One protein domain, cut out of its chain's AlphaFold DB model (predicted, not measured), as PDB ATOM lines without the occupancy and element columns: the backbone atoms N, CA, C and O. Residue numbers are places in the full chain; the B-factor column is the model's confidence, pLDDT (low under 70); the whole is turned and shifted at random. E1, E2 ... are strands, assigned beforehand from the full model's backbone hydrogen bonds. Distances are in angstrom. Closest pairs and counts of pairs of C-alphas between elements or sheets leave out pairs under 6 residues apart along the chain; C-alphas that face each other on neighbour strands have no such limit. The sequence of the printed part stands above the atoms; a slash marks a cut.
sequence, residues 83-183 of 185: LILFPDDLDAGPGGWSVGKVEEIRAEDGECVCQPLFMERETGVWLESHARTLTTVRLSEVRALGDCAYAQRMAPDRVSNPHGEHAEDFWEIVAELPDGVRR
ATOM      1  N   LEU A  83     163.519 142.004 130.716       95.69
ATOM      2  CA  LEU A  83     162.682 143.150 130.401       95.69
ATOM      3  C   LEU A  83     161.972 142.931 129.072       95.69
ATOM      4  O   LEU A  83     162.560 142.468 128.092       95.69
ATOM      5  N   ILE A  84     160.703 143.312 129.032       95.62
ATOM      6  CA  ILE A  84     159.856 143.202 127.851       95.62
ATOM      7  C   ILE A  84     159.111 144.508 127.592       95.62
ATOM      8  O   ILE A  84     158.767 145.247 128.513       95.62
ATOM      9  N   LEU A  85     158.823 144.762 126.321       96.12
ATOM     10  CA  LEU A  85     157.747 145.651 125.906       96.12
ATOM     11  C   LEU A  85     156.468 144.838 125.757       96.12
ATOM     12  O   LEU A  85     156.491 143.788 125.111       96.12
ATOM     13  N   PHE A  86     155.367 145.343 126.299       95.56
ATOM     14  CA  PHE A  86     154.048 144.737 126.162       95.56
ATOM     15  C   PHE A  86     152.990 145.786 125.771       95.56
ATOM     16  O   PHE A  86     153.156 146.960 126.120       95.56
ATOM     17  N   PRO A  87     151.934 145.401 125.028       94.62
ATOM     18  CA  PRO A  87     150.830 146.300 124.702       94.62
ATOM     19  C   PRO A  87     150.069 146.705 125.962       94.62
ATOM     20  O   PRO A  87     149.760 145.860 126.800       94.62
ATOM     21  N   ASP A  88     149.749 147.986 126.087       92.31
ATOM     22  CA  ASP A  88     149.132 148.531 127.293       92.31
ATOM     23  C   ASP A  88     148.103 149.607 126.951       92.31
ATOM     24  O   ASP A  88     148.277 150.796 127.210       92.31
ATOM     25  N   ASP A  89     147.003 149.173 126.341       88.00
ATOM     26  CA  ASP A  89     145.948 150.084 125.900       88.00
ATOM     27  C   ASP A  89     145.258 150.815 127.063       88.00
ATOM     28  O   ASP A  89     144.695 151.894 126.867       88.00
ATOM     29  N   LEU A  90     145.293 150.232 128.266       86.00
ATOM     30  CA  LEU A  90     144.643 150.776 129.456       86.00
ATOM     31  C   LEU A  90     145.422 151.961 130.026       86.00
ATOM     32  O   LEU A  90     144.835 153.026 130.222       86.00
ATOM     33  N   ASP A  91     146.727 151.796 130.258       84.81
ATOM     34  CA  ASP A  91     147.530 152.826 130.920       84.81
ATOM     35  C   ASP A  91     148.350 153.669 129.931       84.81
ATOM     36  O   ASP A  91     148.604 154.848 130.197       84.81
ATOM     37  N   ALA A  92     148.781 153.118 128.792       85.50
ATOM     38  CA  ALA A  92     149.518 153.859 127.757       85.50
ATOM     39  C   ALA A  92     148.597 154.466 126.679       85.50
ATOM     40  O   ALA A  92     149.024 155.340 125.921       85.50
ATOM     41  N   GLY A  93     147.325 154.058 126.647       86.62
ATOM     42  CA  GLY A  93     146.345 154.454 125.639       86.62
ATOM     43  C   GLY A  93     146.400 153.576 124.381       86.62
ATOM     44  O   GLY A  93     147.297 152.748 124.249       86.62
ATOM     45  N   PRO A  94     145.456 153.741 123.435       87.94
ATOM     46  CA  PRO A  94     145.305 152.829 122.302       87.94
ATOM     47  C   PRO A  94     146.574 152.696 121.447       87.94
ATOM     48  O   PRO A  94     147.075 153.687 120.912       87.94
ATOM     49  N   GLY A  95     147.063 151.465 121.284       86.50
ATOM     50  CA  GLY A  95     148.304 151.149 120.571       86.50
ATOM     51  C   GLY A  95     149.579 151.493 121.346       86.50
ATOM     52  O   GLY A  95     150.672 151.449 120.773       86.50
ATOM     53  N   GLY A  96     149.442 151.862 122.620       92.12
ATOM     54  CA  GLY A  96     150.530 152.206 123.517       92.12
ATOM     55  C   GLY A  96     151.274 150.978 124.034       92.12
ATOM     56  O   GLY A  96     150.777 149.850 124.024       92.12
ATOM     57  N   TRP A  97     152.499 151.218 124.490       95.38
ATOM     58  CA  TRP A  97     153.391 150.180 124.998       95.38
ATOM     59  C   TRP A  97     153.835 150.519 126.414       95.38
ATOM     60  O   TRP A  97     154.053 151.684 126.742       95.38
ATOM     61  N   SER A  98     154.054 149.496 127.227       96.69
ATOM     62  CA  SER A  98     154.695 149.621 128.535       96.69
ATOM     63  C   SER A  98     155.915 148.718 128.624       96.69
ATOM     64  O   SER A  98     156.035 147.726 127.903       96.69
ATOM     65  N   VAL A  99     156.834 149.081 129.517       97.19
ATOM     66  CA  VAL A  99     157.970 148.236 129.893       97.19
ATOM     67  C   VAL A  99     157.583 147.430 131.127       97.19
ATOM     68  O   VAL A  99     156.993 147.969 132.063       97.19
ATOM     69  N   GLY A 100     157.920 146.144 131.141       97.00
ATOM     70  CA  GLY A 100     157.705 145.269 132.288       97.00
ATOM     71  C   GLY A 100     158.884 144.338 132.528       97.00
ATOM     72  O   GLY A 100     159.581 143.959 131.587       97.00
ATOM     73  N   LYS A 101     159.083 143.953 133.788       97.06
ATOM     74  CA  LYS A 101     159.970 142.854 134.178       97.06
ATOM     75  C   LYS A 101     159.155 141.570 134.238       97.06
ATOM     76  O   LYS A 101     158.099 141.549 134.864       97.06
ATOM     77  N   VAL A 102     159.624 140.503 133.609       96.56
ATOM     78  CA  VAL A 102     158.964 139.196 133.684       96.56
ATOM     79  C   VAL A 102     159.139 138.607 135.085       96.56
ATOM     80  O   VAL A 102     160.265 138.437 135.548       96.56
ATOM     81  N   GLU A 103     158.031 138.269 135.738       97.00
ATOM     82  CA  GLU A 103     158.007 137.601 137.048       97.00
ATOM     83  C   GLU A 103     157.815 136.090 136.915       97.00
ATOM     84  O   GLU A 103     158.394 135.319 137.672       97.00
ATOM     85  N   GLU A 104     156.998 135.663 135.949       96.38
ATOM     86  CA  GLU A 104     156.608 134.262 135.776       96.38
ATOM     87  C   GLU A 104     156.364 133.971 134.290       96.38
ATOM     88  O   GLU A 104     155.703 134.750 133.593       96.38
ATOM     89  N   ILE A 105     156.848 132.825 133.804       95.31
ATOM     90  CA  ILE A 105     156.532 132.306 132.467       95.31
ATOM     91  C   ILE A 105     155.556 131.134 132.591       95.31
ATOM     92  O   ILE A 105     155.887 130.096 133.162       95.31
ATOM     93  N   ARG A 106     154.384 131.255 131.963       94.75
ATOM     94  CA  ARG A 106     153.370 130.196 131.862       94.75
ATOM     95  C   ARG A 106     153.402 129.600 130.464       94.75
ATOM     96  O   ARG A 106     152.568 129.887 129.608       94.75
ATOM     97  N   ALA A 107     154.425 128.786 130.218       88.31
ATOM     98  CA  ALA A 107     154.700 128.236 128.891       88.31
ATOM     99  C   ALA A 107     153.558 127.362 128.341       88.31
ATOM    100  O   ALA A 107     153.363 127.324 127.129       88.31
ATOM    101  N   GLU A 108     152.809 126.684 129.216       89.69
ATOM    102  CA  GLU A 108     151.664 125.848 128.825       89.69
ATOM    103  C   GLU A 108     150.514 126.682 128.238       89.69
ATOM    104  O   GLU A 108     149.890 126.262 127.265       89.69
ATOM    105  N   ASP A 109     150.306 127.890 128.768       91.25
ATOM    106  CA  ASP A 109     149.252 128.819 128.343       91.25
ATOM    107  C   ASP A 109     149.728 129.800 127.254       91.25
ATOM    108  O   ASP A 109     148.927 130.478 126.611       91.25
ATOM    109  N   GLY A 110     151.043 129.872 127.017       92.94
ATOM    110  CA  GLY A 110     151.645 130.836 126.098       92.94
ATOM    111  C   GLY A 110     151.638 132.269 126.641       92.94
ATOM    112  O   GLY A 110     151.610 133.224 125.860       92.94
ATOM    113  N   GLU A 111     151.663 132.424 127.964       96.12
ATOM    114  CA  GLU A 111     151.546 133.707 128.662       96.12
ATOM    115  C   GLU A 111     152.752 133.973 129.569       96.12
ATOM    116  O   GLU A 111     153.490 133.066 129.967       96.12
ATOM    117  N   CYS A 112     152.949 135.237 129.924       96.38
ATOM    118  CA  CYS A 112     153.827 135.630 131.015       96.38
ATOM    119  C   CYS A 112     153.137 136.631 131.934       96.38
ATOM    120  O   CYS A 112     152.311 137.437 131.497       96.38
ATOM    121  N   VAL A 113     153.527 136.602 133.204       97.38
ATOM    122  CA  VAL A 113     153.175 137.628 134.182       97.38
ATOM    123  C   VAL A 113     154.340 138.595 134.288       97.38
ATOM    124  O   VAL A 113     155.481 138.174 134.484       97.38
ATOM    125  N   CYS A 114     154.064 139.888 134.169       96.56
ATOM    126  CA  CYS A 114     155.067 140.931 134.289       96.56
ATOM    127  C   CYS A 114     154.688 141.985 135.333       96.56
ATOM    128  O   CYS A 114     153.516 142.323 135.520       96.56
ATOM    129  N   GLN A 115     155.712 142.509 136.004       97.25
ATOM    130  CA  GLN A 115     155.649 143.682 136.862       97.25
ATOM    131  C   GLN A 115     155.878 144.927 135.998       97.25
ATOM    132  O   GLN A 115     156.977 145.084 135.452       97.25
ATOM    133  N   PRO A 116     154.877 145.816 135.842       97.00
ATOM    134  CA  PRO A 116     155.062 147.045 135.087       97.00
ATOM    135  C   PRO A 116     156.137 147.934 135.714       97.00
ATOM    136  O   PRO A 116     156.232 148.033 136.942       97.00
ATOM    137  N   LEU A 117     156.917 148.592 134.858       96.81
ATOM    138  CA  LEU A 117     157.958 149.533 135.247       96.81
ATOM    139  C   LEU A 117     157.574 150.967 134.857       96.81
ATOM    140  O   LEU A 117     156.828 151.189 133.901       96.81
ATOM    141  N   PHE A 118     158.138 151.943 135.564       95.88
ATOM    142  CA  PHE A 118     158.091 153.358 135.195       95.88
ATOM    143  C   PHE A 118     159.502 153.946 135.155       95.88
ATOM    144  O   PHE A 118     160.422 153.410 135.767       95.88
ATOM    145  N   MET A 119     159.680 155.050 134.434       95.75
ATOM    146  CA  MET A 119     160.956 155.748 134.340       95.75
ATOM    147  C   MET A 119     160.997 156.890 135.358       95.75
ATOM    148  O   MET A 119     160.223 157.848 135.267       95.75
ATOM    149  N   GLU A 120     161.937 156.824 136.298       93.88
ATOM    150  CA  GLU A 120     162.235 157.930 137.207       93.88
ATOM    151  C   GLU A 120     162.769 159.114 136.388       93.88
ATOM    152  O   GLU A 120     163.757 158.995 135.660       93.88
ATOM    153  N   ARG A 121     162.108 160.273 136.465       91.38
ATOM    154  CA  ARG A 121     162.395 161.406 135.567       91.38
ATOM    155  C   ARG A 121     163.765 162.022 135.816       91.38
ATOM    156  O   ARG A 121     164.383 162.529 134.885       91.38
ATOM    157  N   GLU A 122     164.212 161.999 137.063       89.56
ATOM    158  CA  GLU A 122     165.434 162.643 137.524       89.56
ATOM    159  C   GLU A 122     166.686 161.895 137.060       89.56
ATOM    160  O   GLU A 122     167.701 162.524 136.764       89.56
ATOM    161  N   THR A 123     166.620 160.563 136.993       90.31
ATOM    162  CA  THR A 123     167.781 159.707 136.701       90.31
ATOM    163  C   THR A 123     167.667 158.963 135.374       90.31
ATOM    164  O   THR A 123     168.685 158.548 134.825       90.31
ATOM    165  N   GLY A 124     166.454 158.803 134.841       91.94
ATOM    166  CA  GLY A 124     166.185 158.028 133.632       91.94
ATOM    167  C   GLY A 124     166.233 156.512 133.834       91.94
ATOM    168  O   GLY A 124     166.128 155.781 132.848       91.94
ATOM    169  N   VAL A 125     166.389 156.027 135.072       94.38
ATOM    170  CA  VAL A 125     166.326 154.590 135.372       94.38
ATOM    171  C   VAL A 125     164.879 154.115 135.433       94.38
ATOM    172  O   VAL A 125     163.964 154.888 135.713       94.38
ATOM    173  N   TRP A 126     164.681 152.828 135.182       96.38
ATOM    174  CA  TRP A 126     163.386 152.171 135.265       96.38
ATOM    175  C   TRP A 126     163.243 151.460 136.603       96.38
ATOM    176  O   TRP A 126     164.162 150.757 137.020       96.38
ATOM    177  N   LEU A 127     162.104 151.648 137.258       95.38
ATOM    178  CA  LEU A 127     161.776 151.125 138.583       95.38
ATOM    179  C   LEU A 127     160.469 150.341 138.523       95.38
ATOM    180  O   LEU A 127     159.624 150.601 137.665       95.38
ATOM    181  N   GLU A 128     160.286 149.400 139.444       95.31
ATOM    182  CA  GLU A 128     159.013 148.697 139.597       95.31
ATOM    183  C   GLU A 128     157.906 149.663 140.020       95.31
ATOM    184  O   GLU A 128     158.047 150.431 140.969       95.31
ATOM    185  N   SER A 129     156.780 149.618 139.316       93.25
ATOM    186  CA  SER A 129     155.619 150.435 139.649       93.25
ATOM    187  C   SER A 129     154.796 149.775 140.755       93.25
ATOM    188  O   SER A 129     154.036 148.843 140.493       93.25
ATOM    189  N   HIS A 130     154.858 150.308 141.974       88.88
ATOM    190  CA  HIS A 130     154.037 149.831 143.094       88.88
ATOM    191  C   HIS A 130     152.571 150.285 143.019       88.88
ATOM    192  O   HIS A 130     151.711 149.713 143.688       88.88
ATOM    193  N   ALA A 131     152.267 151.287 142.189       90.81
ATOM    194  CA  ALA A 131     150.898 151.724 141.924       90.81
ATOM    195  C   ALA A 131     150.129 150.779 140.982       90.81
ATOM    196  O   ALA A 131     148.899 150.829 140.929       90.81
ATOM    197  N   ARG A 132     150.839 149.930 140.228       91.69
ATOM    198  CA  ARG A 132     150.269 149.099 139.160       91.69
ATOM    199  C   ARG A 132     150.324 147.631 139.549       91.69
ATOM    200  O   ARG A 132     151.299 147.162 140.129       91.69
ATOM    201  N   THR A 133     149.264 146.903 139.224       93.44
ATOM    202  CA  THR A 133     149.197 145.462 139.469       93.44
ATOM    203  C   THR A 133     150.010 144.691 138.436       93.44
ATOM    204  O   THR A 133     150.197 145.150 137.307       93.44
ATOM    205  N   LEU A 134     150.423 143.477 138.800       95.44
ATOM    206  CA  LEU A 134     150.983 142.521 137.848       95.44
ATOM    207  C   LEU A 134     150.049 142.345 136.647       95.44
ATOM    208  O   LEU A 134     148.829 142.249 136.801       95.44
ATOM    209  N   THR A 135     150.634 142.296 135.455       95.69
ATOM    210  CA  THR A 135     149.905 142.184 134.190       95.69
ATOM    211  C   THR A 135     150.207 140.836 133.553       95.69
ATOM    212  O   THR A 135     151.357 140.411 133.504       95.69
ATOM    213  N   THR A 136     149.172 140.138 133.088       96.75
ATOM    214  CA  THR A 136     149.333 138.902 132.309       96.75
ATOM    215  C   THR A 136     149.203 139.238 130.832       96.75
ATOM    216  O   THR A 136     148.226 139.871 130.435       96.75
ATOM    217  N   VAL A 137     150.188 138.840 130.031       95.81
ATOM    218  CA  VAL A 137     150.255 139.139 128.594       95.81
ATOM    219  C   VAL A 137     150.671 137.908 127.801       95.81
ATOM    220  O   VAL A 137     151.364 137.023 128.308       95.81
ATOM    221  N   ARG A 138     150.265 137.847 126.532       95.69
ATOM    222  CA  ARG A 138     150.643 136.745 125.643       95.69
ATOM    223  C   ARG A 138     152.098 136.861 125.221       95.69
ATOM    224  O   ARG A 138     152.536 137.913 124.760       95.69
ATOM    225  N   LEU A 139     152.817 135.740 125.240       93.75
ATOM    226  CA  LEU A 139     154.207 135.666 124.777       93.75
ATOM    227  C   LEU A 139     154.366 136.071 123.299       93.75
ATOM    228  O   LEU A 139     155.435 136.509 122.889       93.75
ATOM    229  N   SER A 140     153.308 135.953 122.493       93.12
ATOM    230  CA  SER A 140     153.298 136.381 121.088       93.12
ATOM    231  C   SER A 140     153.190 137.896 120.887       93.12
ATOM    232  O   SER A 140     153.412 138.374 119.778       93.12
ATOM    233  N   GLU A 141     152.796 138.643 121.918       93.56
ATOM    234  CA  GLU A 141     152.525 140.086 121.843       93.56
ATOM    235  C   GLU A 141     153.655 140.930 122.442       93.56
ATOM    236  O   GLU A 141     153.693 142.148 122.265       93.56
ATOM    237  N   VAL A 142     154.601 140.284 123.121       93.44
ATOM    238  CA  VAL A 142     155.709 140.939 123.813       93.44
ATOM    239  C   VAL A 142     156.965 141.014 122.950       93.44
ATOM    240  O   VAL A 142     157.175 140.223 122.027       93.44
ATOM    241  N   ARG A 143     157.841 141.971 123.265       92.81
ATOM    242  CA  ARG A 143     159.166 142.104 122.641       92.81
ATOM    243  C   ARG A 143     160.236 142.141 123.720       92.81
ATOM    244  O   ARG A 143     160.180 143.003 124.590       92.81
ATOM    245  N   ALA A 144     161.209 141.238 123.650       90.75
ATOM    246  CA  ALA A 144     162.333 141.224 124.582       90.75
ATOM    247  C   ALA A 144     163.208 142.480 124.428       90.75
ATOM    248  O   ALA A 144     163.528 142.889 123.308       90.75
ATOM    249  N   LEU A 145     163.626 143.060 125.551       89.00
ATOM    250  CA  LEU A 145     164.603 144.141 125.627       89.00
ATOM    251  C   LEU A 145     165.950 143.554 126.063       89.00
ATOM    252  O   LEU A 145     166.151 143.235 127.230       89.00
ATOM    253  N   GLY A 146     166.869 143.382 125.110       78.94
ATOM    254  CA  GLY A 146     168.171 142.750 125.366       78.94
ATOM    255  C   GLY A 146     169.250 143.692 125.912       78.94
ATOM    256  O   GLY A 146     170.135 143.253 126.643       78.94
ATOM    257  N   ASP A 147     169.177 144.985 125.585       83.94
ATOM    258  CA  ASP A 147     170.195 145.974 125.961       83.94
ATOM    259  C   ASP A 147     169.768 146.753 127.214       83.94
ATOM    260  O   ASP A 147     169.449 147.946 127.164       83.94
ATOM    261  N   CYS A 148     169.750 146.057 128.353       89.50
ATOM    262  CA  CYS A 148     169.503 146.649 129.667       89.50
ATOM    263  C   CYS A 148     170.531 146.205 130.717       89.50
ATOM    264  O   CYS A 148     171.057 145.090 130.672       89.50
ATOM    265  N   ALA A 149     170.793 147.066 131.697       91.00
ATOM    266  CA  ALA A 149     171.633 146.771 132.849       91.00
ATOM    267  C   ALA A 149     170.805 146.810 134.137       91.00
ATOM    268  O   ALA A 149     170.124 147.791 134.409       91.00
ATOM    269  N   TYR A 150     170.896 145.746 134.933       92.12
ATOM    270  CA  TYR A 150     170.299 145.671 136.265       92.12
ATOM    271  C   TYR A 150     171.279 146.172 137.329       92.12
ATOM    272  O   TYR A 150     172.464 145.807 137.323       92.12
ATOM    273  N   ALA A 151     170.764 146.940 138.282       90.94
ATOM    274  CA  ALA A 151     171.466 147.321 139.492       90.94
ATOM    275  C   ALA A 151     170.479 147.513 140.653       90.94
ATOM    276  O   ALA A 151     169.264 147.473 140.490       90.94
ATOM    277  N   GLN A 152     171.031 147.690 141.850       90.50
ATOM    278  CA  GLN A 152     170.260 147.911 143.064       90.50
ATOM    279  C   GLN A 152     170.853 149.105 143.806       90.50
ATOM    280  O   GLN A 152     172.081 149.226 143.908       90.50
ATOM    281  N   ARG A 153     170.000 149.997 144.311       85.94
ATOM    282  CA  ARG A 153     170.428 151.151 145.114       85.94
ATOM    283  C   ARG A 153     169.645 151.232 146.411       85.94
ATOM    284  O   ARG A 153     168.576 150.656 146.556       85.94
ATOM    285  N   MET A 154     170.209 151.956 147.366       83.06
ATOM    286  CA  MET A 154     169.513 152.262 148.605       83.06
ATOM    287  C   MET A 154     168.357 153.212 148.323       83.06
ATOM    288  O   MET A 154     168.587 154.252 147.706       83.06
ATOM    289  N   ALA A 155     167.156 152.878 148.805       74.81
ATOM    290  CA  ALA A 155     166.004 153.755 148.659       74.81
ATOM    291  C   ALA A 155     166.322 155.129 149.289       74.81
ATOM    292  O   ALA A 155     166.810 155.179 150.427       74.81
ATOM    293  N   PRO A 156     166.080 156.247 148.579       69.75
ATOM    294  CA  PRO A 156     166.484 157.579 149.030       69.75
ATOM    295  C   PRO A 156     165.642 158.115 150.199       69.75
ATOM    296  O   PRO A 156     166.032 159.105 150.824       69.75
ATOM    297  N   ASP A 157     164.513 157.473 150.521       72.44
ATOM    298  CA  ASP A 157     163.622 157.879 151.608       72.44
ATOM    299  C   ASP A 157     164.244 157.651 152.993       72.44
ATOM    300  O   ASP A 157     164.084 156.612 153.622       72.44
ATOM    301  N   ARG A 158     164.904 158.673 153.530       63.41
ATOM    302  CA  ARG A 158     165.491 158.625 154.878       63.41
ATOM    303  C   ARG A 158     164.476 158.739 156.016       63.41
ATOM    304  O   ARG A 158     164.882 158.632 157.173       63.41
ATOM    305  N   VAL A 159     163.201 159.007 155.725       69.19
ATOM    306  CA  VAL A 159     162.157 159.164 156.744       69.19
ATOM    307  C   VAL A 159     161.595 157.802 157.124       69.19
ATOM    308  O   VAL A 159     161.588 157.469 158.308       69.19
ATOM    309  N   SER A 160     161.166 157.002 156.144       67.44
ATOM    310  CA  SER A 160     160.695 155.635 156.409       67.44
ATOM    311  C   SER A 160     161.830 154.604 156.442       67.44
ATOM    312  O   SER A 160     161.701 153.590 157.124       67.44
ATOM    313  N   ASN A 161     162.971 154.894 155.799       72.19
ATOM    314  CA  ASN A 161     164.152 154.028 155.749       72.19
ATOM    315  C   ASN A 161     165.400 154.676 156.401       72.19
ATOM    316  O   ASN A 161     166.441 154.829 155.751       72.19
ATOM    317  N   PRO A 162     165.354 155.070 157.690       64.31
ATOM    318  CA  PRO A 162     166.445 155.806 158.346       64.31
ATOM    319  C   PRO A 162     167.747 154.999 158.459       64.31
ATOM    320  O   PRO A 162     168.827 155.578 158.590       64.31
ATOM    321  N   HIS A 163     167.651 153.670 158.405       75.25
ATOM    322  CA  HIS A 163     168.785 152.753 158.502       75.25
ATOM    323  C   HIS A 163     169.289 152.254 157.148       75.25
ATOM    324  O   HIS A 163     170.311 151.572 157.111       75.25
ATOM    325  N   GLY A 164     168.624 152.607 156.043       67.06
ATOM    326  CA  GLY A 164     168.996 152.078 154.738       67.06
ATOM    327  C   GLY A 164     168.857 150.554 154.692       67.06
ATOM    328  O   GLY A 164     169.789 149.857 154.312       67.06
ATOM    329  N   GLU A 165     167.720 150.021 155.117       73.44
ATOM    330  CA  GLU A 165     167.395 148.595 155.021       73.44
ATOM    331  C   GLU A 165     166.673 148.273 153.709       73.44
ATOM    332  O   GLU A 165     166.813 147.174 153.175       73.44
ATOM    333  N   HIS A 166     165.945 149.243 153.153       75.62
ATOM    334  CA  HIS A 166     165.259 149.086 151.873       75.62
ATOM    335  C   HIS A 166     166.178 149.428 150.703       75.62
ATOM    336  O   HIS A 166     166.704 150.542 150.607       75.62
ATOM    337  N   ALA A 167     166.360 148.452 149.820       81.62
ATOM    338  CA  ALA A 167     167.046 148.605 148.552       81.62
ATOM    339  C   ALA A 167     166.028 148.423 147.422       81.62
ATOM    340  O   ALA A 167     165.164 147.553 147.509       81.62
ATOM    341  N   GLU A 168     166.120 149.264 146.401       87.06
ATOM    342  CA  GLU A 168     165.256 149.225 145.225       87.06
ATOM    343  C   GLU A 168     166.034 148.704 144.020       87.06
ATOM    344  O   GLU A 168     167.200 149.060 143.797       87.06
ATOM    345  N   ASP A 169     165.371 147.830 143.274       91.19
ATOM    346  CA  ASP A 169     165.852 147.281 142.020       91.19
ATOM    347  C   ASP A 169     165.564 148.278 140.897       91.19
ATOM    348  O   ASP A 169     164.464 148.827 140.802       91.19
ATOM    349  N   PHE A 170     166.563 148.530 140.052       93.94
ATOM    350  CA  PHE A 170     166.412 149.424 138.915       93.94
ATOM    351  C   PHE A 170     167.114 148.897 137.672       93.94
ATOM    352  O   PHE A 170     168.084 148.131 137.735       93.94
ATOM    353  N   TRP A 171     166.630 149.362 136.523       95.88
ATOM    354  CA  TRP A 171     167.165 149.007 135.221       95.88
ATOM    355  C   TRP A 171     167.539 150.245 134.421       95.88
ATOM    356  O   TRP A 171     166.762 151.186 134.272       95.88
ATOM    357  N   GLU A 172     168.730 150.223 133.846       94.44
ATOM    358  CA  GLU A 172     169.138 151.163 132.811       94.44
ATOM    359  C   GLU A 172     168.879 150.512 131.455       94.44
ATOM    360  O   GLU A 172     169.507 149.510 131.110       94.44
ATOM    361  N   ILE A 173     167.937 151.057 130.688       92.94
ATOM    362  CA  ILE A 173     167.622 150.568 129.343       92.94
ATOM    363  C   ILE A 173     168.392 151.426 128.344       92.94
ATOM    364  O   ILE A 173     168.151 152.626 128.234       92.94
ATOM    365  N   VAL A 174     169.331 150.805 127.631       88.19
ATOM    366  CA  VAL A 174     170.179 151.470 126.627       88.19
ATOM    367  C   VAL A 174     169.583 151.323 125.222       88.19
ATOM    368  O   VAL A 174     169.912 152.096 124.325       88.19
ATOM    369  N   ALA A 175     168.688 150.349 125.036       83.81
ATOM    370  CA  ALA A 175     167.929 150.171 123.807       83.81
ATOM    371  C   ALA A 175     167.077 151.406 123.467       83.81
ATOM    372  O   ALA A 175     166.498 152.050 124.346       83.81
ATOM    373  N   GLU A 176     166.935 151.684 122.172       87.12
ATOM    374  CA  GLU A 176     165.953 152.650 121.686       87.12
ATOM    375  C   GLU A 176     164.539 152.088 121.890       87.12
ATOM    376  O   GLU A 176     164.215 150.983 121.444       87.12
ATOM    377  N   LEU A 177     163.705 152.843 122.604       91.25
ATOM    378  CA  LEU A 177     162.324 152.469 122.886       91.25
ATOM    379  C   LEU A 177     161.386 153.076 121.833       91.25
ATOM    380  O   LEU A 177     161.590 154.233 121.465       91.25
ATOM    381  N   PRO A 178     160.349 152.344 121.385       89.62
ATOM    382  CA  PRO A 178     159.352 152.887 120.471       89.62
ATOM    383  C   PRO A 178     158.690 154.169 120.990       89.62
ATOM    384  O   PRO A 178     158.535 154.374 122.199       89.62
ATOM    385  N   ASP A 179     158.213 154.993 120.060       86.75
ATOM    386  CA  ASP A 179     157.326 156.104 120.395       86.75
ATOM    387  C   ASP A 179     156.045 155.587 121.064       86.75
ATOM    388  O   ASP A 179     155.532 154.515 120.738       86.75
ATOM    389  N   GLY A 180     155.524 156.357 122.021       85.06
ATOM    390  CA  GLY A 180     154.321 155.984 122.771       85.06
ATOM    391  C   GLY A 180     154.559 154.994 123.915       85.06
ATOM    392  O   GLY A 180     153.596 154.605 124.572       85.06
ATOM    393  N   VAL A 181     155.813 154.613 124.201       92.94
ATOM    394  CA  VAL A 181     156.127 153.869 125.426       92.94
ATOM    395  C   VAL A 181     155.831 154.732 126.651       92.94
ATOM    396  O   VAL A 181     156.368 155.836 126.801       92.94
ATOM    397  N   ARG A 182     154.999 154.212 127.555       92.56
ATOM    398  CA  ARG A 182     154.688 154.845 128.833       92.56
ATOM    399  C   ARG A 182     155.940 154.907 129.704       92.56
ATOM    400  O   ARG A 182     156.645 153.921 129.892       92.56
ATOM    401  N   ARG A 183     156.198 156.097 130.247       92.62
ATOM    402  CA  ARG A 183     157.340 156.388 131.130       92.62
ATOM    403  C   ARG A 183     156.923 156.848 132.522       92.62
ATOM    404  O   ARG A 183     157.754 156.873 133.415       92.62
TER     405      ARG A 183
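What this domain is: This is residues 83 to 183 of the 185 residues of the protein "Hypothetical protein" of Mantoniella antarctica (UniProt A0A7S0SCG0). A strongly twisted sheet folds round into a loose, irregular ring of strands: E2 pairs with E1 and E3, E3 with E4, E4 with E8, E8 with E7, and the path returns to E1 through E6, which runs on into E7. The hairpin of E7 and E8 with its long loop, residues 155 to 166, makes one end of the longest axis; the tip of the E2 and E3 hairpin makes the other, with E5 beside E3. The printed part has 101 residues with no named helix and eight named strands, E1 to E8 along the chain, in one branched antiparallel sheet; the class is all strand, though 48 residues, under half, are in named strands. The whole is compact, with a radius of gyration of the C-alphas of 14.5 A and spans of 43 by 30 by 25 A.

How they stand to each other: E3, residues 111 to 119, has three neighbours in staggered pairing. On one side is E2, residues 97 to 106, which bends by 85 degrees at residue 103; N 101 and O 115 are 2.9 A apart, within hydrogen-bond range. On the other side are E5, residues 135 to 138, with N 114 and O 135 at 2.8 A, and E4, residues 126 to 128, with N 118 and O 127 at 2.9 A. E1, residues 83 to 87, is antiparallel to E2, with N 84 and O 100 at 2.9 A. On the other side of E1 is E6, residues 143 to 145, with N 85 and O 143 at 2.8 A. E8, residues 167 to 173, is antiparallel to E4, with N 126 and O 171 at 2.8 A. E7, residues 148 to 154, forms a hairpin with E8 at 154 degrees between directions, with N 149 and O 172 at 2.8 A. E1, E2, E3 and E4 form a meander, each strand the antiparallel neighbour of the one before. E6 runs on into E7 at 60 degrees. E3 and E7 are apart.

Where its parts are: E1 begins at C-alpha 83, (162.682, 143.150, 130.401). E2 is 21.1 A long from first to last C-alpha, and E3 24.6 A, ending at C-alpha 119, (160.956, 155.748, 134.340). E7 is 19.8 A long. E8 is 19.3 A long and ends at C-alpha 173, (167.622, 150.568, 129.343).

The domain as a whole: The two C-alphas farthest apart, those of Glu 108 and Val 159, are 44.7 A apart. The printed part has no cut. The link from E7 to E8, 12 residues, is long. The mean pLDDT of the printed part is 89.5; residues 156, 158 to 160, 162 and 164 are under 70.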